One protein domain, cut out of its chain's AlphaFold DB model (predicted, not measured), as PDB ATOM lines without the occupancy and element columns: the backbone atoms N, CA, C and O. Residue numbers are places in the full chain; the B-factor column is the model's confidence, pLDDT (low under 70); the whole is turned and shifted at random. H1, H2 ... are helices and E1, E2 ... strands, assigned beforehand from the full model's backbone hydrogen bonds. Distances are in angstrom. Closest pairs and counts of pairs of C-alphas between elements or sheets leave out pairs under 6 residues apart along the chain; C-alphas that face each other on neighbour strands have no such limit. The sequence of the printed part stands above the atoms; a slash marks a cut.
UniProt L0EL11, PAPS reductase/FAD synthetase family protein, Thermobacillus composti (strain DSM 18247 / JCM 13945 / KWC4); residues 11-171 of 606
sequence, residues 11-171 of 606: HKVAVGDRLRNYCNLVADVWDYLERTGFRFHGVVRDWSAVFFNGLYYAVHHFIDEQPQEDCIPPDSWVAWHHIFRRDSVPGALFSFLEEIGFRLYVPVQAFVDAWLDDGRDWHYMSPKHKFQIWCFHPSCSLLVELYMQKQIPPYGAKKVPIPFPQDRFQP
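AT A GLANCE: This is residues 11 to 171 of the 606 residues of the protein "PAPS reductase/FAD synthetase family protein" of Thermobacillus composti (strain DSM 18247 / JCM 13945 / KWC4) (UniProt L0EL11). A single strongly twisted sheet of six strands forms a wall with two helices, H1 and H2, over one of its faces, while a third helix, H3, sits beside E5 at the sheet's level and leads into a loop whose residues 117 to 122 stick out. The first residues run past the E1 end of the sheet, where residues 15 to 16 pair with residues 43 to 44 of E1, antiparallel. The printed part has 161 residues with three named helices and six named strands in the order H1 E1 E2 E3 H2 E4 H3 E5 E6, and the sheet, ordered E1 E2 E3 E6 E5 E4, is antiparallel throughout. The class is mixed, helices and strands, with under half of the residues in named elements; the whole is compact, with a radius of gyration of the C-alphas of 15.5 A and spans of 49 by 36 by 32 A.

IN THESE COORDINATES: H1, residues 24 to 35, begins at C-alpha 24 (294.554, -38.283, 7.974) and is 16.2 A long. E1 is residues 39 to 44, E2 residues 48 to 53, and E3 residues 55 to 62, 22.7 A long. H2, residues 89 to 99, measures 15.5 A. E4 is residues 103 to 105 and H3 residues 108 to 115. E5, residues 130 to 137, is 22.8 A long, and E6, residues 140 to 147, is 23.0 A long and ends at C-alpha 147 (278.012, -21.479, -4.005).

HOW THE PARTS SIT: E1, E2 and E3 form a meander, each strand the antiparallel neighbour of the one before, with N 41 and O 50 at 2.8 A and N 51 and O 57 at 2.8 A. E3 and E6 are antiparallel neighbours, with N 60 and O 143 at 2.8 A. E5 and E6 form a hairpin, with N 135 and O 142 at 2.8 A. The edge strand E4 pairs with E5, with N 105 and O 134 at 2.8 A. H1 and H2 are on the same face of the sheet. H1 has a height over the sheet of 8.5 A, lies only just over E6, with 3 of its C-alphas falling on that strand, and runs along the strands. H1 and H2 are close but not clearly touching, at a shallow tilt of 30 degrees, opposite ways; their closest C-alphas, those of Val 29 and Leu 97, are 7.6 A apart. The closest C-alphas of H3 and E5, those of Ala 110 and Phe 131, are 4.9 A apart. Every O i to N i+4 pair is within hydrogen-bond range in H1 and H2, and 3 of 4 are in H3.

THE WHOLE: The two C-alphas farthest apart, those of Gly 119 and Pro 171, are 50.4 A apart. The printed part has no cut. The links E3 to H2, 26 residues, and H3 to E5, 14 residues, are long. Mean pLDDT of the printed part is 84.3; it is under 70 at residues 11 to 12, 109 to 128 and 171.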
ATOM      1  N   HIS A  11     265.065 -19.289  12.742       64.38
ATOM      2  CA  HIS A  11     265.536 -20.629  13.075       64.38
ATOM      3  C   HIS A  11     267.053 -20.714  12.905       64.38
ATOM      4  O   HIS A  11     267.572 -20.608  11.794       64.38
ATOM      5  N   LYS A  12     267.764 -20.906  14.019       66.06
ATOM      6  CA  LYS A  12     269.217 -21.098  14.019       66.06
ATOM      7  C   LYS A  12     269.542 -22.577  13.850       66.06
ATOM      8  O   LYS A  12     268.999 -23.418  14.564       66.06
ATOM      9  N   VAL A  13     270.437 -22.882  12.916       77.38
ATOM     10  CA  VAL A  13     271.073 -24.198  12.817       77.38
ATOM     11  C   VAL A  13     272.160 -24.260  13.891       77.38
ATOM     12  O   VAL A  13     272.860 -23.272  14.113       77.38
ATOM     13  N   ALA A  14     272.275 -25.384  14.599       82.25
ATOM     14  CA  ALA A  14     273.386 -25.587  15.522       82.25
ATOM     15  C   ALA A  14     274.680 -25.704  14.703       82.25
ATOM     16  O   ALA A  14     274.794 -26.588  13.855       82.25
ATOM     17  N   VAL A  15     275.614 -24.781  14.932       86.06
ATOM     18  CA  VAL A  15     276.903 -24.731  14.236       86.06
ATOM     19  C   VAL A  15     278.002 -25.004  15.250       86.06
ATOM     20  O   VAL A  15     278.202 -24.206  16.172       86.06
ATOM     21  N   GLY A  16     278.685 -26.130  15.075       86.75
ATOM     22  CA  GLY A  16     279.867 -26.504  15.839       86.75
ATOM     23  C   GLY A  16     281.141 -25.881  15.272       86.75
ATOM     24  O   GLY A  16     281.132 -25.203  14.241       86.75
ATOM     25  N   ASP A  17     282.248 -26.117  15.957       87.12
ATOM     26  CA  ASP A  17     283.600 -25.775  15.516       87.12
ATOM     27  C   ASP A  17     284.406 -27.000  15.068       87.12
ATOM     28  O   ASP A  17     285.343 -26.833  14.297       87.12
ATOM     29  N   ARG A  18     284.009 -28.213  15.469       87.25
ATOM     30  CA  ARG A  18     284.714 -29.472  15.188       87.25
ATOM     31  C   ARG A  18     283.911 -30.419  14.307       87.25
ATOM     32  O   ARG A  18     282.687 -30.486  14.427       87.25
ATOM     33  N   LEU A  19     284.610 -31.157  13.444       84.25
ATOM     34  CA  LEU A  19     284.034 -32.298  12.733       84.25
ATOM     35  C   LEU A  19     283.958 -33.510  13.655       84.25
ATOM     36  O   LEU A  19     284.843 -33.735  14.482       84.25
ATOM     37  N   ARG A  20     282.917 -34.312  13.474       81.38
ATOM     38  CA  ARG A  20     282.805 -35.639  14.058       81.38
ATOM     39  C   ARG A  20     283.604 -36.608  13.196       81.38
ATOM     40  O   ARG A  20     283.339 -36.725  12.002       81.38
ATOM     41  N   ASN A  21     284.538 -37.305  13.834       80.81
ATOM     42  CA  ASN A  21     285.407 -38.319  13.236       80.81
ATOM     43  C   ASN A  21     286.424 -37.723  12.258       80.81
ATOM     44  O   ASN A  21     286.305 -36.585  11.803       80.81
ATOM     45  N   TYR A  22     287.486 -38.479  11.987       81.00
ATOM     46  CA  TYR A  22     288.566 -38.024  11.122       81.00
ATOM     47  C   TYR A  22     289.308 -39.185  10.482       81.00
ATOM     48  O   TYR A  22     289.364 -40.291  11.014       81.00
ATOM     49  N   CYS A  23     289.943 -38.885   9.359       85.81
ATOM     50  CA  CYS A  23     291.067 -39.649   8.849       85.81
ATOM     51  C   CYS A  23     292.165 -38.664   8.430       85.81
ATOM     52  O   CYS A  23     291.888 -37.477   8.236       85.81
ATOM     53  N   ASN A  24     293.405 -39.142   8.295       88.50
ATOM     54  CA  ASN A  24     294.554 -38.283   7.974       88.50
ATOM     55  C   ASN A  24     294.304 -37.436   6.719       88.50
ATOM     56  O   ASN A  24     294.572 -36.243   6.717       88.50
ATOM     57  N   LEU A  25     293.660 -38.024   5.709       90.75
ATOM     58  CA  LEU A  25     293.363 -37.341   4.457       90.75
ATOM     59  C   LEU A  25     292.411 -36.147   4.638       90.75
ATOM     60  O   LEU A  25     292.570 -35.116   3.993       90.75
ATOM     61  N   VAL A  26     291.431 -36.250   5.543       89.75
ATOM     62  CA  VAL A  26     290.542 -35.122   5.866       89.75
ATOM     63  C   VAL A  26     291.290 -34.037   6.644       89.75
ATOM     64  O   VAL A  26     291.046 -32.851   6.418       89.75
ATOM     65  N   ALA A  27     292.224 -34.420   7.521       90.12
ATOM     66  CA  ALA A  27     293.094 -33.467   8.209       90.12
ATOM     67  C   ALA A  27     293.967 -32.686   7.214       90.12
ATOM     68  O   ALA A  27     294.001 -31.456   7.283       90.12
ATOM     69  N   ASP A  28     294.547 -33.373   6.225       92.94
ATOM     70  CA  ASP A  28     295.341 -32.758   5.157       92.94
ATOM     71  C   ASP A  28     294.516 -31.751   4.337       92.94
ATOM     72  O   ASP A  28     294.987 -30.654   4.028       92.94
ATOM     73  N   VAL A  29     293.252 -32.079   4.028       94.06
ATOM     74  CA  VAL A  29     292.323 -31.153   3.353       94.06
ATOM     75  C   VAL A  29     292.092 -29.897   4.185       94.06
ATOM     76  O   VAL A  29     292.172 -28.786   3.662       94.06
ATOM     77  N   TRP A  30     291.844 -30.034   5.484       92.88
ATOM     78  CA  TRP A  30     291.667 -28.874   6.354       92.88
ATOM     79  C   TRP A  30     292.952 -28.053   6.502       92.88
ATOM     80  O   TRP A  30     292.883 -26.826   6.547       92.88
ATOM     81  N   ASP A  31     294.121 -28.700   6.579       93.69
ATOM     82  CA  ASP A  31     295.429 -28.030   6.659       93.69
ATOM     83  C   ASP A  31     295.697 -27.208   5.405       93.69
ATOM     84  O   ASP A  31     296.143 -26.061   5.484       93.69
ATOM     85  N   TYR A  32     295.368 -27.769   4.243       96.19
ATOM     86  CA  TYR A  32     295.419 -27.050   2.984       96.19
ATOM     87  C   TYR A  32     294.502 -25.823   2.999       96.19
ATOM     88  O   TYR A  32     294.951 -24.729   2.652       96.19
ATOM     89  N   LEU A  33     293.242 -25.974   3.423       96.00
ATOM     90  CA  LEU A  33     292.278 -24.870   3.467       96.00
ATOM     91  C   LEU A  33     292.753 -23.737   4.392       96.00
ATOM     92  O   LEU A  33     292.727 -22.573   3.985       96.00
ATOM     93  N   GLU A  34     293.245 -24.054   5.593       95.31
ATOM     94  CA  GLU A  34     293.784 -23.046   6.516       95.31
ATOM     95  C   GLU A  34     295.016 -22.343   5.924       95.31
ATOM     96  O   GLU A  34     295.062 -21.112   5.853       95.31
ATOM     97  N   ARG A  35     295.991 -23.109   5.415       96.06
ATOM     98  CA  ARG A  35     297.242 -22.568   4.854       96.06
ATOM     99  C   ARG A  35     297.020 -21.702   3.613       96.06
ATOM    100  O   ARG A  35     297.797 -20.783   3.365       96.06
ATOM    101  N   THR A  36     295.982 -21.986   2.828       95.31
ATOM    102  CA  THR A  36     295.645 -21.249   1.595       95.31
ATOM    103  C   THR A  36     294.665 -20.092   1.820       95.31
ATOM    104  O   THR A  36     294.215 -19.461   0.861       95.31
ATOM    105  N   GLY A  37     294.363 -19.764   3.082       94.94
ATOM    106  CA  GLY A  37     293.610 -18.566   3.451       94.94
ATOM    107  C   GLY A  37     292.090 -18.707   3.363       94.94
ATOM    108  O   GLY A  37     291.387 -17.692   3.334       94.94
ATOM    109  N   PHE A  38     291.550 -19.930   3.335       97.25
ATOM    110  CA  PHE A  38     290.109 -20.119   3.485       97.25
ATOM    111  C   PHE A  38     289.673 -19.710   4.886       97.25
ATOM    112  O   PHE A  38     290.292 -20.064   5.880       97.25
ATOM    113  N   ARG A  39     288.565 -18.977   4.977       96.62
ATOM    114  CA  ARG A  39     287.969 -18.581   6.254       96.62
ATOM    115  C   ARG A  39     286.942 -19.617   6.679       96.62
ATOM    116  O   ARG A  39     286.052 -19.940   5.896       96.62
ATOM    117  N   PHE A  40     287.036 -20.117   7.903       96.06
ATOM    118  CA  PHE A  40     286.133 -21.138   8.423       96.06
ATOM    119  C   PHE A  40     284.845 -20.520   8.989       96.06
ATOM    120  O   PHE A  40     284.887 -19.581   9.777       96.06
ATOM    121  N   HIS A  41     283.682 -21.032   8.585       94.69
ATOM    122  CA  HIS A  41     282.356 -20.548   8.998       94.69
ATOM    123  C   HIS A  41     281.608 -21.529   9.920       94.69
ATOM    124  O   HIS A  41     280.474 -21.255  10.331       94.69
ATOM    125  N   GLY A  42     282.252 -22.638  10.293       93.44
ATOM    126  CA  GLY A  42     281.740 -23.627  11.236       93.44
ATOM    127  C   GLY A  42     281.331 -24.956  10.604       93.44
ATOM    128  O   GLY A  42     281.211 -25.087   9.383       93.44
ATOM    129  N   VAL A  43     281.107 -25.943  11.474       92.69
ATOM    130  CA  VAL A  43     280.589 -27.269  11.126       92.69
ATOM    131  C   VAL A  43     279.076 -27.300  11.302       92.69
ATOM    132  O   VAL A  43     278.538 -27.003  12.369       92.69
ATOM    133  N   VAL A  44     278.384 -27.683  10.240       89.94
ATOM    134  CA  VAL A  44     276.949 -27.917  10.169       89.94
ATOM    135  C   VAL A  44     276.695 -29.428  10.148       89.94
ATOM    136  O   VAL A  44     277.236 -30.144   9.309       89.94
ATOM    137  N   ARG A  45     275.836 -29.919  11.051       82.75
ATOM    138  CA  ARG A  45     275.452 -31.344  11.156       82.75
ATOM    139  C   ARG A  45     276.648 -32.308  11.189       82.75
ATOM    140  O   ARG A  45     276.720 -33.204  10.353       82.75
ATOM    141  N   ASP A  46     277.548 -32.114  12.151       84.50
ATOM    142  CA  ASP A  46     278.672 -32.992  12.531       84.50
ATOM    143  C   ASP A  46     279.753 -33.263  11.454       84.50
ATOM    144  O   ASP A  46     280.921 -33.369  11.798       84.50
ATOM    145  N   TRP A  47     279.420 -33.316  10.163       86.75
ATOM    146  CA  TRP A  47     280.281 -33.826   9.081       86.75
ATOM    147  C   TRP A  47     280.443 -32.849   7.913       86.75
ATOM    148  O   TRP A  47     281.188 -33.111   6.968       86.75
ATOM    149  N   SER A  48     279.698 -31.741   7.919       93.00
ATOM    150  CA  SER A  48     279.691 -30.773   6.819       93.00
ATOM    151  C   SER A  48     280.267 -29.451   7.294       93.00
ATOM    152  O   SER A  48     279.702 -28.824   8.179       93.00
ATOM    153  N   ALA A  49     281.371 -28.998   6.721       94.62
ATOM    154  CA  ALA A  49     282.009 -27.749   7.118       94.62
ATOM    155  C   ALA A  49     281.877 -26.692   6.029       94.62
ATOM    156  O   ALA A  49     281.956 -27.002   4.842       94.62
ATOM    157  N   VAL A  50     281.662 -25.441   6.438       95.88
ATOM    158  CA  VAL A  50     281.525 -24.316   5.511       95.88
ATOM    159  C   VAL A  50     282.758 -23.427   5.588       95.88
ATOM    160  O   VAL A  50     283.178 -23.016   6.671       95.88
ATOM    161  N   PHE A  51     283.302 -23.086   4.426       96.50
ATOM    162  CA  PHE A  51     284.474 -22.237   4.257       96.50
ATOM    163  C   PHE A  51     284.198 -21.117   3.257       96.50
ATOM    164  O   PHE A  51     283.260 -21.187   2.462       96.50
ATOM    165  N   PHE A  52     285.032 -20.080   3.276       96.69
ATOM    166  CA  PHE A  52     284.960 -18.983   2.322       96.69
ATOM    167  C   PHE A  52     286.340 -18.566   1.819       96.69
ATOM    168  O   PHE A  52     287.194 -18.168   2.611       96.69
ATOM    169  N   ASN A  53     286.510 -18.552   0.498       94.94
ATOM    170  CA  ASN A  53     287.647 -17.937  -0.186       94.94
ATOM    171  C   ASN A  53     287.207 -17.472  -1.578       94.94
ATOM    172  O   ASN A  53     287.134 -18.254  -2.522       94.94
ATOM    173  N   GLY A  54     286.773 -16.216  -1.688       90.56
ATOM    174  CA  GLY A  54     286.154 -15.674  -2.904       90.56
ATOM    175  C   GLY A  54     284.740 -16.208  -3.193       90.56
ATOM    176  O   GLY A  54     283.906 -15.432  -3.658       90.56
ATOM    177  N   LEU A  55     284.459 -17.476  -2.885       91.31
ATOM    178  CA  LEU A  55     283.164 -18.168  -2.918       91.31
ATOM    179  C   LEU A  55     282.939 -18.906  -1.590       91.31
ATOM    180  O   LEU A  55     283.886 -19.101  -0.825       91.31
ATOM    181  N   TYR A  56     281.697 -19.315  -1.321       93.94
ATOM    182  CA  TYR A  56     281.410 -20.244  -0.227       93.94
ATOM    183  C   TYR A  56     281.582 -21.689  -0.694       93.94
ATOM    184  O   TYR A  56     281.108 -22.055  -1.768       93.94
ATOM    185  N   TYR A  57     282.209 -22.495   0.158       95.81
ATOM    186  CA  TYR A  57     282.462 -23.914  -0.053       95.81
ATOM    187  C   TYR A  57     281.819 -24.691   1.089       95.81
ATOM    188  O   TYR A  57     282.134 -24.422   2.247       95.81
ATOM    189  N   ALA A  58     280.933 -25.635   0.791       95.19
ATOM    190  CA  ALA A  58     280.496 -26.630   1.763       95.19
ATOM    191  C   ALA A  58     281.209 -27.950   1.459       95.19
ATOM    192  O   ALA A  58     281.086 -28.478   0.358       95.19
ATOM    193  N   VAL A  59     281.986 -28.454   2.416       95.94
ATOM    194  CA  VAL A  59     282.710 -29.723   2.303       95.94
ATOM    195  C   VAL A  59     282.016 -30.741   3.192       95.94
ATOM    196  O   VAL A  59     282.010 -30.613   4.418       95.94
ATOM    197  N   HIS A  60     281.411 -31.737   2.563       95.12
ATOM    198  CA  HIS A  60     280.678 -32.817   3.204       95.12
ATOM    199  C   HIS A  60     281.545 -34.071   3.257       95.12
ATOM    200  O   HIS A  60     282.057 -34.498   2.223       95.12
ATOM    201  N   HIS A  61     281.686 -34.667   4.440       92.25
ATOM    202  CA  HIS A  61     282.581 -35.801   4.655       92.25
ATOM    203  C   HIS A  61     281.805 -37.104   4.886       92.25
ATOM    204  O   HIS A  61     280.873 -37.163   5.694       92.25
ATOM    205  N   PHE A  62     282.247 -38.160   4.205       93.06
ATOM    206  CA  PHE A  62     281.884 -39.555   4.433       93.06
ATOM    207  C   PHE A  62     283.165 -40.296   4.844       93.06
ATOM    208  O   PHE A  62     284.006 -40.603   3.998       93.06
ATOM    209  N   ILE A  63     283.368 -40.480   6.152       87.31
ATOM    210  CA  ILE A  63     284.628 -41.017   6.705       87.31
ATOM    211  C   ILE A  63     284.470 -42.506   7.014       87.31
ATOM    212  O   ILE A  63     285.094 -43.332   6.362       87.31
ATOM    213  N   ASP A  64     283.579 -42.851   7.946       82.94
ATOM    214  CA  ASP A  64     283.360 -44.242   8.382       82.94
ATOM    215  C   ASP A  64     282.292 -44.978   7.563       82.94
ATOM    216  O   ASP A  64     281.902 -46.103   7.870       82.94
ATOM    217  N   GLU A  65     281.783 -44.332   6.519       86.00
ATOM    218  CA  GLU A  65     280.768 -44.883   5.637       86.00
ATOM    219  C   GLU A  65     281.057 -44.485   4.196       86.00
ATOM    220  O   GLU A  65     281.658 -43.445   3.929       86.00
ATOM    221  N   GLN A  66     280.618 -45.320   3.258       86.75
ATOM    222  CA  GLN A  66     280.661 -44.987   1.841       86.75
ATOM    223  C   GLN A  66     279.310 -44.405   1.417       86.75
ATOM    224  O   GLN A  66     278.266 -44.920   1.839       86.75
ATOM    225  N   PRO A  67     279.302 -43.344   0.591       91.50
ATOM    226  CA  PRO A  67     278.066 -42.808   0.053       91.50
ATOM    227  C   PRO A  67     277.368 -43.888  -0.780       91.50
ATOM    228  O   PRO A  67     278.001 -44.666  -1.495       91.50
ATOM    229  N   GLN A  68     276.045 -43.950  -0.674       90.88
ATOM    230  CA  GLN A  68     275.245 -44.909  -1.423       90.88
ATOM    231  C   GLN A  68     275.334 -44.580  -2.911       90.88
ATOM    232  O   GLN A  68     274.891 -43.511  -3.321       90.88
ATOM    233  N   GLU A  69     275.851 -45.509  -3.714       89.06
ATOM    234  CA  GLU A  69     276.022 -45.334  -5.162       89.06
ATOM    235  C   GLU A  69     274.707 -44.939  -5.852       89.06
ATOM    236  O   GLU A  69     274.665 -44.002  -6.644       89.06
ATOM    237  N   ASP A  70     273.595 -45.563  -5.446       88.31
ATOM    238  CA  ASP A  70     272.243 -45.258  -5.930       88.31
ATOM    239  C   ASP A  70     271.781 -43.811  -5.637       88.31
ATOM    240  O   ASP A  70     270.776 -43.362  -6.193       88.31
ATOM    241  N   CYS A  71     272.489 -43.082  -4.771       89.56
ATOM    242  CA  CYS A  71     272.203 -41.701  -4.383       89.56
ATOM    243  C   CYS A  71     273.169 -40.678  -4.996       89.56
ATOM    244  O   CYS A  71     273.017 -39.481  -4.749       89.56
ATOM    245  N   ILE A  72     274.148 -41.132  -5.778       89.00
ATOM    246  CA  ILE A  72     275.120 -40.275  -6.455       89.00
ATOM    247  C   ILE A  72     274.655 -40.103  -7.910       89.00
ATOM    248  O   ILE A  72     274.471 -41.099  -8.615       89.00
ATOM    249  N   PRO A  73     274.424 -38.866  -8.389       83.25
ATOM    250  CA  PRO A  73     274.063 -38.632  -9.787       83.25
ATOM    251  C   PRO A  73     275.173 -39.112 -10.731       83.25
ATOM    252  O   PRO A  73     276.326 -38.973 -10.337       83.25
ATOM    253  N   PRO A  74     274.880 -39.587 -11.960       83.81
ATOM    254  CA  PRO A  74     275.879 -40.072 -12.929       83.81
ATOM    255  C   PRO A  74     276.987 -39.064 -13.290       83.81
ATOM    256  O   PRO A  74     276.787 -37.853 -13.157       83.81
ATOM    257  N   ASP A  75     278.136 -39.572 -13.761       85.31
ATOM    258  CA  ASP A  75     279.300 -38.754 -14.130       85.31
ATOM    259  C   ASP A  75     278.987 -38.021 -15.423       85.31
ATOM    260  O   ASP A  75     278.449 -38.605 -16.367       85.31
ATOM    261  N   SER A  76     279.369 -36.754 -15.490       82.19
ATOM    262  CA  SER A  76     279.407 -36.032 -16.759       82.19
ATOM    263  C   SER A  76     280.586 -36.459 -17.631       82.19
ATOM    264  O   SER A  76     280.569 -36.187 -18.828       82.19
ATOM    265  N   TRP A  77     281.608 -37.102 -17.046       83.50
ATOM    266  CA  TRP A  77     282.910 -37.377 -17.670       83.50
ATOM    267  C   TRP A  77     283.677 -36.113 -18.075       83.50
ATOM    268  O   TRP A  77     284.697 -36.186 -18.764       83.50
ATOM    269  N   VAL A  78     283.215 -34.943 -17.630       82.44
ATOM    270  CA  VAL A  78     283.872 -33.664 -17.868       82.44
ATOM    271  C   VAL A  78     284.885 -33.432 -16.762       82.44
ATOM    272  O   VAL A  78     284.548 -33.363 -15.580       82.44
ATOM    273  N   ALA A  79     286.148 -33.279 -17.145       85.38
ATOM    274  CA  ALA A  79     287.185 -32.950 -16.186       85.38
ATOM    275  C   ALA A  79     286.992 -31.523 -15.646       85.38
ATOM    276  O   ALA A  79     286.750 -30.579 -16.401       85.38
ATOM    277  N   TRP A  80     287.163 -31.348 -14.333       85.81
ATOM    278  CA  TRP A  80     286.938 -30.065 -13.656       85.81
ATOM    279  C   TRP A  80     287.793 -28.920 -14.229       85.81
ATOM    280  O   TRP A  80     287.383 -27.762 -14.173       85.81
ATOM    281  N   HIS A  81     288.959 -29.220 -14.817       86.25
ATOM    282  CA  HIS A  81     289.870 -28.221 -15.386       86.25
ATOM    283  C   HIS A  81     289.388 -27.627 -16.720       86.25
ATOM    284  O   HIS A  81     289.962 -26.643 -17.186       86.25
ATOM    285  N   HIS A  82     288.334 -28.184 -17.328       82.81
ATOM    286  CA  HIS A  82     287.607 -27.524 -18.418       82.81
ATOM    287  C   HIS A  82     286.689 -26.403 -17.911       82.81
ATOM    288  O   HIS A  82     286.331 -25.517 -18.679       82.81
ATOM    289  N   ILE A  83     286.327 -26.439 -16.626       78.31
ATOM    290  CA  ILE A  83     285.377 -25.515 -15.994       78.31
ATOM    291  C   ILE A  83     286.135 -24.453 -15.189       78.31
ATOM    292  O   ILE A  83     285.862 -23.259 -15.296       78.31
ATOM    293  N   PHE A  84     287.126 -24.875 -14.402       83.81
ATOM    294  CA  PHE A  84     287.928 -23.994 -13.561       83.81
ATOM    295  C   PHE A  84     289.380 -23.973 -14.014       83.81
ATOM    296  O   PHE A  84     290.019 -25.012 -14.177       83.81
ATOM    297  N   ARG A  85     289.946 -22.769 -14.143       87.44
ATOM    298  CA  ARG A  85     291.382 -22.622 -14.389       87.44
ATOM    299  C   ARG A  85     292.175 -23.130 -13.184       87.44
ATOM    300  O   ARG A  85     291.784 -22.878 -12.044       87.44
ATOM    301  N   ARG A  86     293.299 -23.809 -13.425       90.25
ATOM    302  CA  ARG A  86     294.139 -24.403 -12.366       90.25
ATOM    303  C   ARG A  86     294.698 -23.374 -11.375       90.25
ATOM    304  O   ARG A  86     294.902 -23.704 -10.217       90.25
ATOM    305  N   ASP A  87     294.908 -22.138 -11.821       90.69
ATOM    306  CA  ASP A  87     295.379 -21.004 -11.013       90.69
ATOM    307  C   ASP A  87     294.268 -20.340 -10.176       90.69
ATOM    308  O   ASP A  87     294.548 -19.510  -9.313       90.69
ATOM    309  N   SER A  88     293.000 -20.682 -10.422       91.94
ATOM    310  CA  SER A  88     291.873 -20.176  -9.635       91.94
ATOM    311  C   SER A  88     291.784 -20.864  -8.271       91.94
ATOM    312  O   SER A  88     292.215 -22.002  -8.115       91.94
ATOM    313  N   VAL A  89     291.152 -20.212  -7.290       93.56
ATOM    314  CA  VAL A  89     290.950 -20.789  -5.946       93.56
ATOM    315  C   VAL A  89     290.248 -22.164  -5.990       93.56
ATOM    316  O   VAL A  89     290.771 -23.095  -5.379       93.56
ATOM    317  N   PRO A  90     289.127 -22.362  -6.728       91.75
ATOM    318  CA  PRO A  90     288.571 -23.699  -6.955       91.75
ATOM    319  C   PRO A  90     289.556 -24.684  -7.598       91.75
ATOM    320  O   PRO A  90     289.694 -25.807  -7.127       91.75
ATOM    321  N   GLY A  91     290.247 -24.267  -8.665       92.44
ATOM    322  CA  GLY A  91     291.133 -25.148  -9.429       92.44
ATOM    323  C   GLY A  91     292.368 -25.596  -8.648       92.44
ATOM    324  O   GLY A  91     292.798 -26.740  -8.790       92.44
ATOM    325  N   ALA A  92     292.899 -24.735  -7.781       96.12
ATOM    326  CA  ALA A  92     293.995 -25.068  -6.880       96.12
ATOM    327  C   ALA A  92     293.561 -26.100  -5.826       96.12
ATOM    328  O   ALA A  92     294.293 -27.058  -5.585       96.12
ATOM    329  N   LEU A  93     292.358 -25.950  -5.253       96.50
ATOM    330  CA  LEU A  93     291.792 -26.934  -4.323       96.50
ATOM    331  C   LEU A  93     291.593 -28.291  -5.009       96.50
ATOM    332  O   LEU A  93     291.981 -29.316  -4.462       96.50
ATOM    333  N   PHE A  94     291.018 -28.309  -6.214       96.06
ATOM    334  CA  PHE A  94     290.789 -29.553  -6.954       96.06
ATOM    335  C   PHE A  94     292.093 -30.232  -7.382       96.06
ATOM    336  O   PHE A  94     292.199 -31.448  -7.257       96.06
ATOM    337  N   SER A  95     293.103 -29.455  -7.789       96.81
ATOM    338  CA  SER A  95     294.444 -29.986  -8.078       96.81
ATOM    339  C   SER A  95     295.058 -30.633  -6.837       96.81
ATOM    340  O   SER A  95     295.552 -31.752  -6.913       96.81
ATOM    341  N   PHE A  96     294.961 -29.976  -5.677       97.19
ATOM    342  CA  PHE A  96     295.441 -30.535  -4.415       97.19
ATOM    343  C   PHE A  96     294.714 -31.835  -4.035       97.19
ATOM    344  O   PHE A  96     295.358 -32.791  -3.611       97.19
ATOM    345  N   LEU A  97     293.388 -31.905  -4.211       96.88
ATOM    346  CA  LEU A  97     292.622 -33.128  -3.942       96.88
ATOM    347  C   LEU A  97     293.082 -34.298  -4.832       96.88
ATOM    348  O   LEU A  97     293.220 -35.415  -4.338       96.88
ATOM    349  N   GLU A  98     293.369 -34.050  -6.114       96.38
ATOM    350  CA  GLU A  98     293.962 -35.058  -7.008       96.38
ATOM    351  C   GLU A  98     295.372 -35.472  -6.556       96.38
ATOM    352  O   GLU A  98     295.688 -36.661  -6.553       96.38
ATOM    353  N   GLU A  99     296.209 -34.516  -6.136       96.50
ATOM    354  CA  GLU A  99     297.583 -34.763  -5.671       96.50
ATOM    355  C   GLU A  99     297.639 -35.675  -4.440       96.50
ATOM    356  O   GLU A  99     298.510 -36.542  -4.358       96.50
ATOM    357  N   ILE A 100     296.697 -35.526  -3.504       95.75
ATOM    358  CA  ILE A 100     296.590 -36.392  -2.318       95.75
ATOM    359  C   ILE A 100     295.830 -37.704  -2.593       95.75
ATOM    360  O   ILE A 100     295.599 -38.486  -1.673       95.75
ATOM    361  N   GLY A 101     295.459 -37.967  -3.852       95.44
ATOM    362  CA  GLY A 101     294.958 -39.264  -4.313       95.44
ATOM    363  C   GLY A 101     293.442 -39.384  -4.485       95.44
ATOM    364  O   GLY A 101     292.963 -40.491  -4.747       95.44
ATOM    365  N   PHE A 102     292.658 -38.307  -4.361       96.19
ATOM    366  CA  PHE A 102     291.225 -38.380  -4.663       96.19
ATOM    367  C   PHE A 102     290.973 -38.498  -6.167       96.19
ATOM    368  O   PHE A 102     291.525 -37.758  -6.980       96.19
ATOM    369  N   ARG A 103     290.026 -39.362  -6.535       95.25
ATOM    370  CA  ARG A 103     289.407 -39.348  -7.859       95.25
ATOM    371  C   ARG A 103     288.239 -38.368  -7.858       95.25
ATOM    372  O   ARG A 103     287.261 -38.576  -7.140       95.25
ATOM    373  N   LEU A 104     288.339 -37.324  -8.674       94.31
ATOM    374  CA  LEU A 104     287.310 -36.295  -8.799       94.31
ATOM    375  C   LEU A 104     286.278 -36.680  -9.860       94.31
ATOM    376  O   LEU A 104     286.610 -37.228 -10.909       94.31
ATOM    377  N   TYR A 105     285.025 -36.373  -9.562       90.56
ATOM    378  CA  TYR A 105     283.854 -36.756 -10.329       90.56
ATOM    379  C   TYR A 105     282.890 -35.577 -10.395       90.56
ATOM    380  O   TYR A 105     282.442 -35.076  -9.358       90.56
ATOM    381  N   VAL A 106     282.560 -35.129 -11.603       86.62
ATOM    382  CA  VAL A 106     281.651 -33.998 -11.806       86.62
ATOM    383  C   VAL A 106     280.281 -34.563 -12.182       86.62
ATOM    384  O   VAL A 106     280.123 -35.054 -13.302       86.62
ATOM    385  N   PRO A 107     279.273 -34.511 -11.289       83.06
ATOM    386  CA  PRO A 107     277.946 -35.021 -11.602       83.06
ATOM    387  C   PRO A 107     277.343 -34.242 -12.777       83.06
ATOM    388  O   PRO A 107     277.538 -33.031 -12.884       83.06
ATOM    389  N   VAL A 108     276.541 -34.910 -13.615       72.94
ATOM    390  CA  VAL A 108     275.865 -34.285 -14.776       72.94
ATOM    391  C   VAL A 108     275.136 -32.985 -14.400       72.94
ATOM    392  O   VAL A 108     275.143 -32.038 -15.177       72.94
ATOM    393  N   GLN A 109     274.561 -32.901 -13.196       65.62
ATOM    394  CA  GLN A 109     273.947 -31.678 -12.657       65.62
ATOM    395  C   GLN A 109     274.897 -30.467 -12.670       65.62
ATOM    396  O   GLN A 109     274.545 -29.407 -13.173       65.62
ATOM    397  N   ALA A 110     276.111 -30.628 -12.142       57.47
ATOM    398  CA  ALA A 110     277.062 -29.532 -11.978       57.47
ATOM    399  C   ALA A 110     277.598 -29.015 -13.321       57.47
ATOM    400  O   ALA A 110     277.982 -27.854 -13.419       57.47
ATOM    401  N   PHE A 111     277.604 -29.867 -14.351       56.47
ATOM    402  CA  PHE A 111     277.938 -29.484 -15.720       56.47
ATOM    403  C   PHE A 111     276.788 -28.726 -16.405       56.47
ATOM    404  O   PHE A 111     277.016 -27.682 -17.011       56.47
ATOM    405  N   VAL A 112     275.554 -29.226 -16.276       52.16
ATOM    406  CA  VAL A 112     274.364 -28.667 -16.940       52.16
ATOM    407  C   VAL A 112     273.981 -27.296 -16.364       52.16
ATOM    408  O   VAL A 112     273.743 -26.366 -17.130       52.16
ATOM    409  N   ASP A 113     274.010 -27.134 -15.038       52.59
ATOM    410  CA  ASP A 113     273.676 -25.863 -14.375       52.59
ATOM    411  C   ASP A 113     274.770 -24.795 -14.536       52.59
ATOM    412  O   ASP A 113     274.505 -23.602 -14.398       52.59
ATOM    413  N   ALA A 114     276.013 -25.208 -14.802       46.88
ATOM    414  CA  ALA A 114     277.126 -24.285 -14.996       46.88
ATOM    415  C   ALA A 114     277.190 -23.701 -16.414       46.88
ATOM    416  O   ALA A 114     277.875 -22.695 -16.584       46.88
ATOM    417  N   TRP A 115     276.537 -24.319 -17.412       48.59
ATOM    418  CA  TRP A 115     276.830 -24.010 -18.819       48.59
ATOM    419  C   TRP A 115     275.657 -24.071 -19.810       48.59
ATOM    420  O   TRP A 115     275.883 -23.929 -21.013       48.59
ATOM    421  N   LEU A 116     274.407 -24.238 -19.358       44.06
ATOM    422  CA  LEU A 116     273.237 -23.905 -20.184       44.06
ATOM    423  C   LEU A 116     273.140 -22.377 -20.333       44.06
ATOM    424  O   LEU A 116     272.358 -21.706 -19.666       44.06
ATOM    425  N   ASP A 117     273.993 -21.815 -21.185       39.53
ATOM    426  CA  ASP A 117     273.828 -20.476 -21.737       39.53
ATOM    427  C   ASP A 117     272.837 -20.565 -22.909       39.53
ATOM    428  O   ASP A 117     273.201 -20.902 -24.035       39.53
ATOM    429  N   ASP A 118     271.554 -20.323 -22.635       45.28
ATOM    430  CA  ASP A 118     270.520 -20.169 -23.666       45.28
ATOM    431  C   ASP A 118     270.487 -18.737 -24.243       45.28
ATOM    432  O   ASP A 118     269.524 -18.337 -24.905       45.28
ATOM    433  N   GLY A 119     271.530 -17.936 -23.984       43.69
ATOM    434  CA  GLY A 119     271.597 -16.527 -24.350       43.69
ATOM    435  C   GLY A 119     270.696 -15.633 -23.497       43.69
ATOM    436  O   GLY A 119     270.538 -14.450 -23.816       43.69
ATOM    437  N   ARG A 120     270.086 -16.157 -22.421       45.44
ATOM    438  CA  ARG A 120     269.309 -15.377 -21.455       45.44
ATOM    439  C   ARG A 120     269.957 -15.481 -20.070       45.44
ATOM    440  O   ARG A 120     269.653 -16.345 -19.257       45.44
ATOM    441  N   ASP A 121     270.792 -14.489 -19.787       38.16
ATOM    442  CA  ASP A 121     271.640 -14.238 -18.602       38.16
ATOM    443  C   ASP A 121     271.010 -14.360 -17.179       38.16
ATOM    444  O   ASP A 121     271.645 -14.012 -16.182       38.16
ATOM    445  N   TRP A 122     269.759 -14.804 -17.011       41.25
ATOM    446  CA  TRP A 122     269.052 -14.767 -15.719       41.25
ATOM    447  C   TRP A 122     269.162 -16.049 -14.884       41.25
ATOM    448  O   TRP A 122     269.064 -15.968 -13.657       41.25
ATOM    449  N   HIS A 123     269.409 -17.212 -15.493       42.34
ATOM    450  CA  HIS A 123     269.471 -18.497 -14.783       42.34
ATOM    451  C   HIS A 123     270.618 -18.570 -13.757       42.34
ATOM    452  O   HIS A 123     270.439 -19.077 -12.647       42.34
ATOM    453  N   TYR A 124     271.754 -17.932 -14.044       43.69
ATOM    454  CA  TYR A 124     272.926 -17.885 -13.161       43.69
ATOM    455  C   TYR A 124     272.767 -16.984 -11.927       43.69
ATOM    456  O   TYR A 124     273.610 -17.002 -11.028       43.69
ATOM    457  N   MET A 125     271.695 -16.190 -11.847       49.62
ATOM    458  CA  MET A 125     271.485 -15.239 -10.747       49.62
ATOM    459  C   MET A 125     270.679 -15.800  -9.580       49.62
ATOM    460  O   MET A 125     270.490 -15.105  -8.575       49.62
ATOM    461  N   SER A 126     270.195 -17.039  -9.681       61.75
ATOM    462  CA  SER A 126     269.462 -17.610  -8.566       61.75
ATOM    463  C   SER A 126     270.392 -17.987  -7.403       61.75
ATOM    464  O   SER A 126     271.373 -18.712  -7.587       61.75
ATOM    465  N   PRO A 127     270.057 -17.574  -6.167       63.91
ATOM    466  CA  PRO A 127     270.875 -17.843  -4.998       63.91
ATOM    467  C   PRO A 127     270.927 -19.320  -4.612       63.91
ATOM    468  O   PRO A 127     271.773 -19.678  -3.801       63.91
ATOM    469  N   LYS A 128     270.052 -20.182  -5.152       69.25
ATOM    470  CA  LYS A 128     270.065 -21.617  -4.826       69.25
ATOM    471  C   LYS A 128     271.009 -22.443  -5.713       69.25
ATOM    472  O   LYS A 128     271.245 -23.599  -5.368       69.25
ATOM    473  N   HIS A 129     271.549 -21.885  -6.805       72.38
ATOM    474  CA  HIS A 129     272.506 -22.602  -7.656       72.38
ATOM    475  C   HIS A 129     273.835 -22.837  -6.935       72.38
ATOM    476  O   HIS A 129     274.379 -21.957  -6.255       72.38
ATOM    477  N   LYS A 130     274.363 -24.045  -7.120       81.25
ATOM    478  CA  LYS A 130     275.643 -24.490  -6.578       81.25
ATOM    479  C   LYS A 130     276.285 -25.483  -7.540       81.25
ATOM    480  O   LYS A 130     275.598 -26.327  -8.102       81.25
ATOM    481  N   PHE A 131     277.597 -25.385  -7.705       85.06
ATOM    482  CA  PHE A 131     278.385 -26.393  -8.407       85.06
ATOM    483  C   PHE A 131     278.770 -27.494  -7.419       85.06
ATOM    484  O   PHE A 131     279.064 -27.205  -6.261       85.06
ATOM    485  N   GLN A 132     278.763 -28.747  -7.854       88.69
ATOM    486  CA  GLN A 132     279.042 -29.904  -7.008       88.69
ATOM    487  C   GLN A 132     280.139 -30.752  -7.634       88.69
ATOM    488  O   GLN A 132     280.173 -30.921  -8.849       88.69
ATOM    489  N   ILE A 133     281.015 -31.309  -6.807       91.69
ATOM    490  CA  ILE A 133     282.024 -32.273  -7.236       91.69
ATOM    491  C   ILE A 133     282.201 -33.334  -6.156       91.69
ATOM    492  O   ILE A 133     282.373 -33.021  -4.977       91.69
ATOM    493  N   TRP A 134     282.115 -34.593  -6.564       94.69
ATOM    494  CA  TRP A 134     282.396 -35.730  -5.699       94.69
ATOM    495  C   TRP A 134     283.883 -36.063  -5.766       94.69
ATOM    496  O   TRP A 134     284.503 -35.994  -6.828       94.69
ATOM    497  N   CYS A 135     284.463 -36.427  -4.631       95.38
ATOM    498  CA  CYS A 135     285.858 -36.829  -4.521       95.38
ATOM    499  C   CYS A 135     285.911 -38.168  -3.787       95.38
ATOM    500  O   CYS A 135     285.508 -38.254  -2.629       95.38
ATOM    501  N   PHE A 136     286.407 -39.209  -4.449       95.31
ATOM    502  CA  PHE A 136     286.453 -40.563  -3.898       95.31
ATOM    503  C   PHE A 136     287.888 -40.985  -3.600       95.31
ATOM    504  O   PHE A 136     288.764 -40.856  -4.455       95.31
ATOM    505  N   HIS A 137     288.119 -41.528  -2.409       94.81
ATOM    506  CA  HIS A 137     289.374 -42.156  -2.008       94.81
ATOM    507  C   HIS A 137     289.064 -43.451  -1.229       94.81
ATOM    508  O   HIS A 137     288.032 -43.528  -0.561       94.81
ATOM    509  N   PRO A 138     289.929 -44.486  -1.255       90.88
ATOM    510  CA  PRO A 138     289.689 -45.723  -0.501       90.88
ATOM    511  C   PRO A 138     289.427 -45.524   1.002       90.88
ATOM    512  O   PRO A 138     288.731 -46.328   1.614       90.88
ATOM    513  N   SER A 139     289.975 -44.459   1.593       89.38
ATOM    514  CA  SER A 139     289.835 -44.143   3.024       89.38
ATOM    515  C   SER A 139     288.664 -43.222   3.380       89.38
ATOM    516  O   SER A 139     288.304 -43.176   4.550       89.38
ATOM    517  N   CYS A 140     288.125 -42.444   2.436       92.81
ATOM    518  CA  CYS A 140     286.976 -41.558   2.660       92.81
ATOM    519  C   CYS A 140     286.435 -41.002   1.335       92.81
ATOM    520  O   CYS A 140     287.132 -40.975   0.320       92.81
ATOM    521  N   SER A 141     285.204 -40.501   1.364       95.50
ATOM    522  CA  SER A 141     284.572 -39.820   0.233       95.50
ATOM    523  C   SER A 141     284.111 -38.423   0.638       95.50
ATOM    524  O   SER A 141     283.704 -38.197   1.779       95.50
ATOM    525  N   LEU A 142     284.164 -37.474  -0.294       95.19
ATOM    526  CA  LEU A 142     283.779 -36.082  -0.078       95.19
ATOM    527  C   LEU A 142     282.792 -35.622  -1.149       95.19
ATOM    528  O   LEU A 142     282.898 -36.009  -2.312       95.19
ATOM    529  N   LEU A 143     281.887 -34.726  -0.765       95.00
ATOM    530  CA  LEU A 143     281.174 -33.857  -1.698       95.00
ATOM    531  C   LEU A 143     281.574 -32.412  -1.404       95.00
ATOM    532  O   LEU A 143     281.413 -31.938  -0.278       95.00
ATOM    533  N   VAL A 144     282.076 -31.707  -2.416       95.19
ATOM    534  CA  VAL A 144     282.398 -30.282  -2.324       95.19
ATOM    535  C   VAL A 144     281.361 -29.491  -3.114       95.19
ATOM    536  O   VAL A 144     281.191 -29.692  -4.316       95.19
ATOM    537  N   GLU A 145     280.672 -28.577  -2.436       93.31
ATOM    538  CA  GLU A 145     279.691 -27.677  -3.038       93.31
ATOM    539  C   GLU A 145     280.220 -26.247  -3.087       93.31
ATOM    540  O   GLU A 145     280.644 -25.701  -2.069       93.31
ATOM    541  N   LEU A 146     280.154 -25.622  -4.259       90.88
ATOM    542  CA  LEU A 146     280.578 -24.252  -4.506       90.88
ATOM    543  C   LEU A 146     279.345 -23.392  -4.754       90.88
ATOM    544  O   LEU A 146     278.606 -23.599  -5.716       90.88
ATOM    545  N   TYR A 147     279.141 -22.396  -3.904       86.75
ATOM    546  CA  TYR A 147     278.012 -21.479  -4.005       86.75
ATOM    547  C   TYR A 147     278.422 -20.211  -4.748       86.75
ATOM    548  O   TYR A 147     279.331 -19.497  -4.317       86.75
ATOM    549  N   MET A 148     277.720 -19.921  -5.845       78.38
ATOM    550  CA  MET A 148     278.019 -18.771  -6.710       78.38
ATOM    551  C   MET A 148     277.613 -17.438  -6.069       78.38
ATOM    552  O   MET A 148     278.292 -16.421  -6.237       78.38
ATOM    553  N   GLN A 149     276.536 -17.439  -5.282       81.38
ATOM    554  CA  GLN A 149     276.151 -16.288  -4.468       81.38
ATOM    555  C   GLN A 149     277.078 -16.137  -3.248       81.38
ATOM    556  O   GLN A 149     277.585 -17.120  -2.707       81.38
ATOM    557  N   LYS A 150     277.270 -14.897  -2.783       84.19
ATOM    558  CA  LYS A 150     278.233 -14.558  -1.714       84.19
ATOM    559  C   LYS A 150     277.625 -13.755  -0.559       84.19
ATOM    560  O   LYS A 150     278.362 -13.250   0.280       84.19
ATOM    561  N   GLN A 151     276.305 -13.574  -0.539       83.75
ATOM    562  CA  GLN A 151     275.642 -12.631   0.369       83.75
ATOM    563  C   GLN A 151     275.452 -13.215   1.767       83.75
ATOM    564  O   GLN A 151     275.630 -12.517   2.765       83.75
ATOM    565  N   ILE A 152     275.108 -14.502   1.844       87.38
ATOM    566  CA  ILE A 152     274.958 -15.231   3.106       87.38
ATOM    567  C   ILE A 152     275.638 -16.603   3.026       87.38
ATOM    568  O   ILE A 152     275.681 -17.197   1.946       87.38
ATOM    569  N   PRO A 153     276.156 -17.131   4.147       90.25
ATOM    570  CA  PRO A 153     276.725 -18.473   4.179       90.25
ATOM    571  C   PRO A 153     275.635 -19.553   4.012       90.25
ATOM    572  O   PRO A 153     274.522 -19.386   4.531       90.25
ATOM    573  N   PRO A 154     275.934 -20.667   3.316       91.31
ATOM    574  CA  PRO A 154     274.997 -21.770   3.125       91.31
ATOM    575  C   PRO A 154     274.727 -22.548   4.420       91.31
ATOM    576  O   PRO A 154     275.471 -22.473   5.400       91.31
ATOM    577  N   TYR A 155     273.623 -23.294   4.419       90.88
ATOM    578  CA  TYR A 155     273.158 -24.208   5.467       90.88
ATOM    579  C   TYR A 155     273.024 -23.600   6.870       90.88
ATOM    580  O   TYR A 155     272.926 -24.322   7.860       90.88
ATOM    581  N   GLY A 156     272.971 -22.271   6.973       89.25
ATOM    582  CA  GLY A 156     272.881 -21.592   8.264       89.25
ATOM    583  C   GLY A 156     274.202 -21.514   9.030       89.25
ATOM    584  O   GLY A 156     274.164 -21.294  10.239       89.25
ATOM    585  N   ALA A 157     275.347 -21.679   8.356       91.06
ATOM    586  CA  ALA A 157     276.662 -21.472   8.963       91.06
ATOM    587  C   ALA A 157     276.847 -20.026   9.479       91.06
ATOM    588  O   ALA A 157     276.074 -19.115   9.158       91.06
ATOM    589  N   LYS A 158     277.861 -19.795  10.326       90.12
ATOM    590  CA  LYS A 158     278.057 -18.484  10.969       90.12
ATOM    591  C   LYS A 158     278.384 -17.418   9.926       90.12
ATOM    592  O   LYS A 158     279.201 -17.634   9.042       90.12
ATOM    593  N   LYS A 159     277.782 -16.231  10.045       88.75
ATOM    594  CA  LYS A 159     278.076 -15.092   9.152       88.75
ATOM    595  C   LYS A 159     279.512 -14.602   9.295       88.75
ATOM    596  O   LYS A 159     280.188 -14.364   8.298       88.75
ATOM    597  N   VAL A 160     279.957 -14.459  10.539       90.81
ATOM    598  CA  VAL A 160     281.332 -14.084  10.865       90.81
ATOM    599  C   VAL A 160     282.169 -15.362  10.912       90.81
ATOM    600  O   VAL A 160     281.754 -16.303  11.597       90.81
ATOM    601  N   PRO A 161     283.309 -15.415  10.200       92.50
ATOM    602  CA  PRO A 161     284.237 -16.526  10.313       92.50
ATOM    603  C   PRO A 161     284.670 -16.754  11.760       92.50
ATOM    604  O   PRO A 161     284.824 -15.804  12.529       92.50
ATOM    605  N   ILE A 162     284.893 -18.010  12.113       92.75
ATOM    606  CA  ILE A 162     285.490 -18.405  13.384       92.75
ATOM    607  C   ILE A 162     286.920 -18.904  13.146       92.75
ATOM    608  O   ILE A 162     287.238 -19.312  12.026       92.75
ATOM    609  N   PRO A 163     287.799 -18.852  14.162       90.62
ATOM    610  CA  PRO A 163     289.141 -19.406  14.042       90.62
ATOM    611  C   PRO A 163     289.068 -20.899  13.724       90.62
ATOM    612  O   PRO A 163     288.138 -21.576  14.177       90.62
ATOM    613  N   PHE A 164     290.055 -21.420  12.995       90.31
ATOM    614  CA  PHE A 164     290.228 -22.865  12.926       90.31
ATOM    615  C   PHE A 164     290.490 -23.385  14.345       90.31
ATOM    616  O   PHE A 164     291.315 -22.813  15.067       90.31
ATOM    617  N   PRO A 165     289.764 -24.416  14.796       85.25
ATOM    618  CA  PRO A 165     290.046 -25.026  16.087       85.25
ATOM    619  C   PRO A 165     291.433 -25.689  16.062       85.25
ATOM    620  O   PRO A 165     291.839 -26.258  15.049       85.25
ATOM    621  N   GLN A 166     292.153 -25.644  17.189       81.69
ATOM    622  CA  GLN A 166     293.419 -26.382  17.340       81.69
ATOM    623  C   GLN A 166     293.188 -27.897  17.269       81.69
ATOM    624  O   GLN A 166     293.959 -28.619  16.648       81.69
ATOM    625  N   ASP A 167     292.097 -28.356  17.881       83.44
ATOM    626  CA  ASP A 167     291.600 -29.724  17.787       83.44
ATOM    627  C   ASP A 167     290.435 -29.751  16.794       83.44
ATOM    628  O   ASP A 167     289.307 -29.416  17.146       83.44
ATOM    629  N   ARG A 168     290.713 -30.046  15.522       80.56
ATOM    630  CA  ARG A 168     289.723 -29.946  14.428       80.56
ATOM    631  C   ARG A 168     288.678 -31.041  14.434       80.56
ATOM    632  O   ARG A 168     287.593 -30.871  13.871       80.56
ATOM    633  N   PHE A 169     289.004 -32.141  15.087       81.50
ATOM    634  CA  PHE A 169     288.236 -33.358  15.026       81.50
ATOM    635  C   PHE A 169     287.891 -33.773  16.429       81.50
ATOM    636  O   PHE A 169     288.758 -34.016  17.256       81.50
ATOM    637  N   GLN A 170     286.605 -33.901  16.693       75.06
ATOM    638  CA  GLN A 170     286.196 -34.585  17.891       75.06
ATOM    639  C   GLN A 170     286.390 -36.084  17.625       75.06
ATOM    640  O   GLN A 170     285.740 -36.610  16.709       75.06
ATOM    641  N   PRO A 171     287.280 -36.785  18.362       63.12
ATOM    642  CA  PRO A 171     287.335 -38.233  18.270       63.12
ATOM    643  C   PRO A 171     285.932 -38.770  18.534       63.12
ATOM    644  O   PRO A 171     285.214 -38.236  19.389       63.12
TER     645      PRO A 171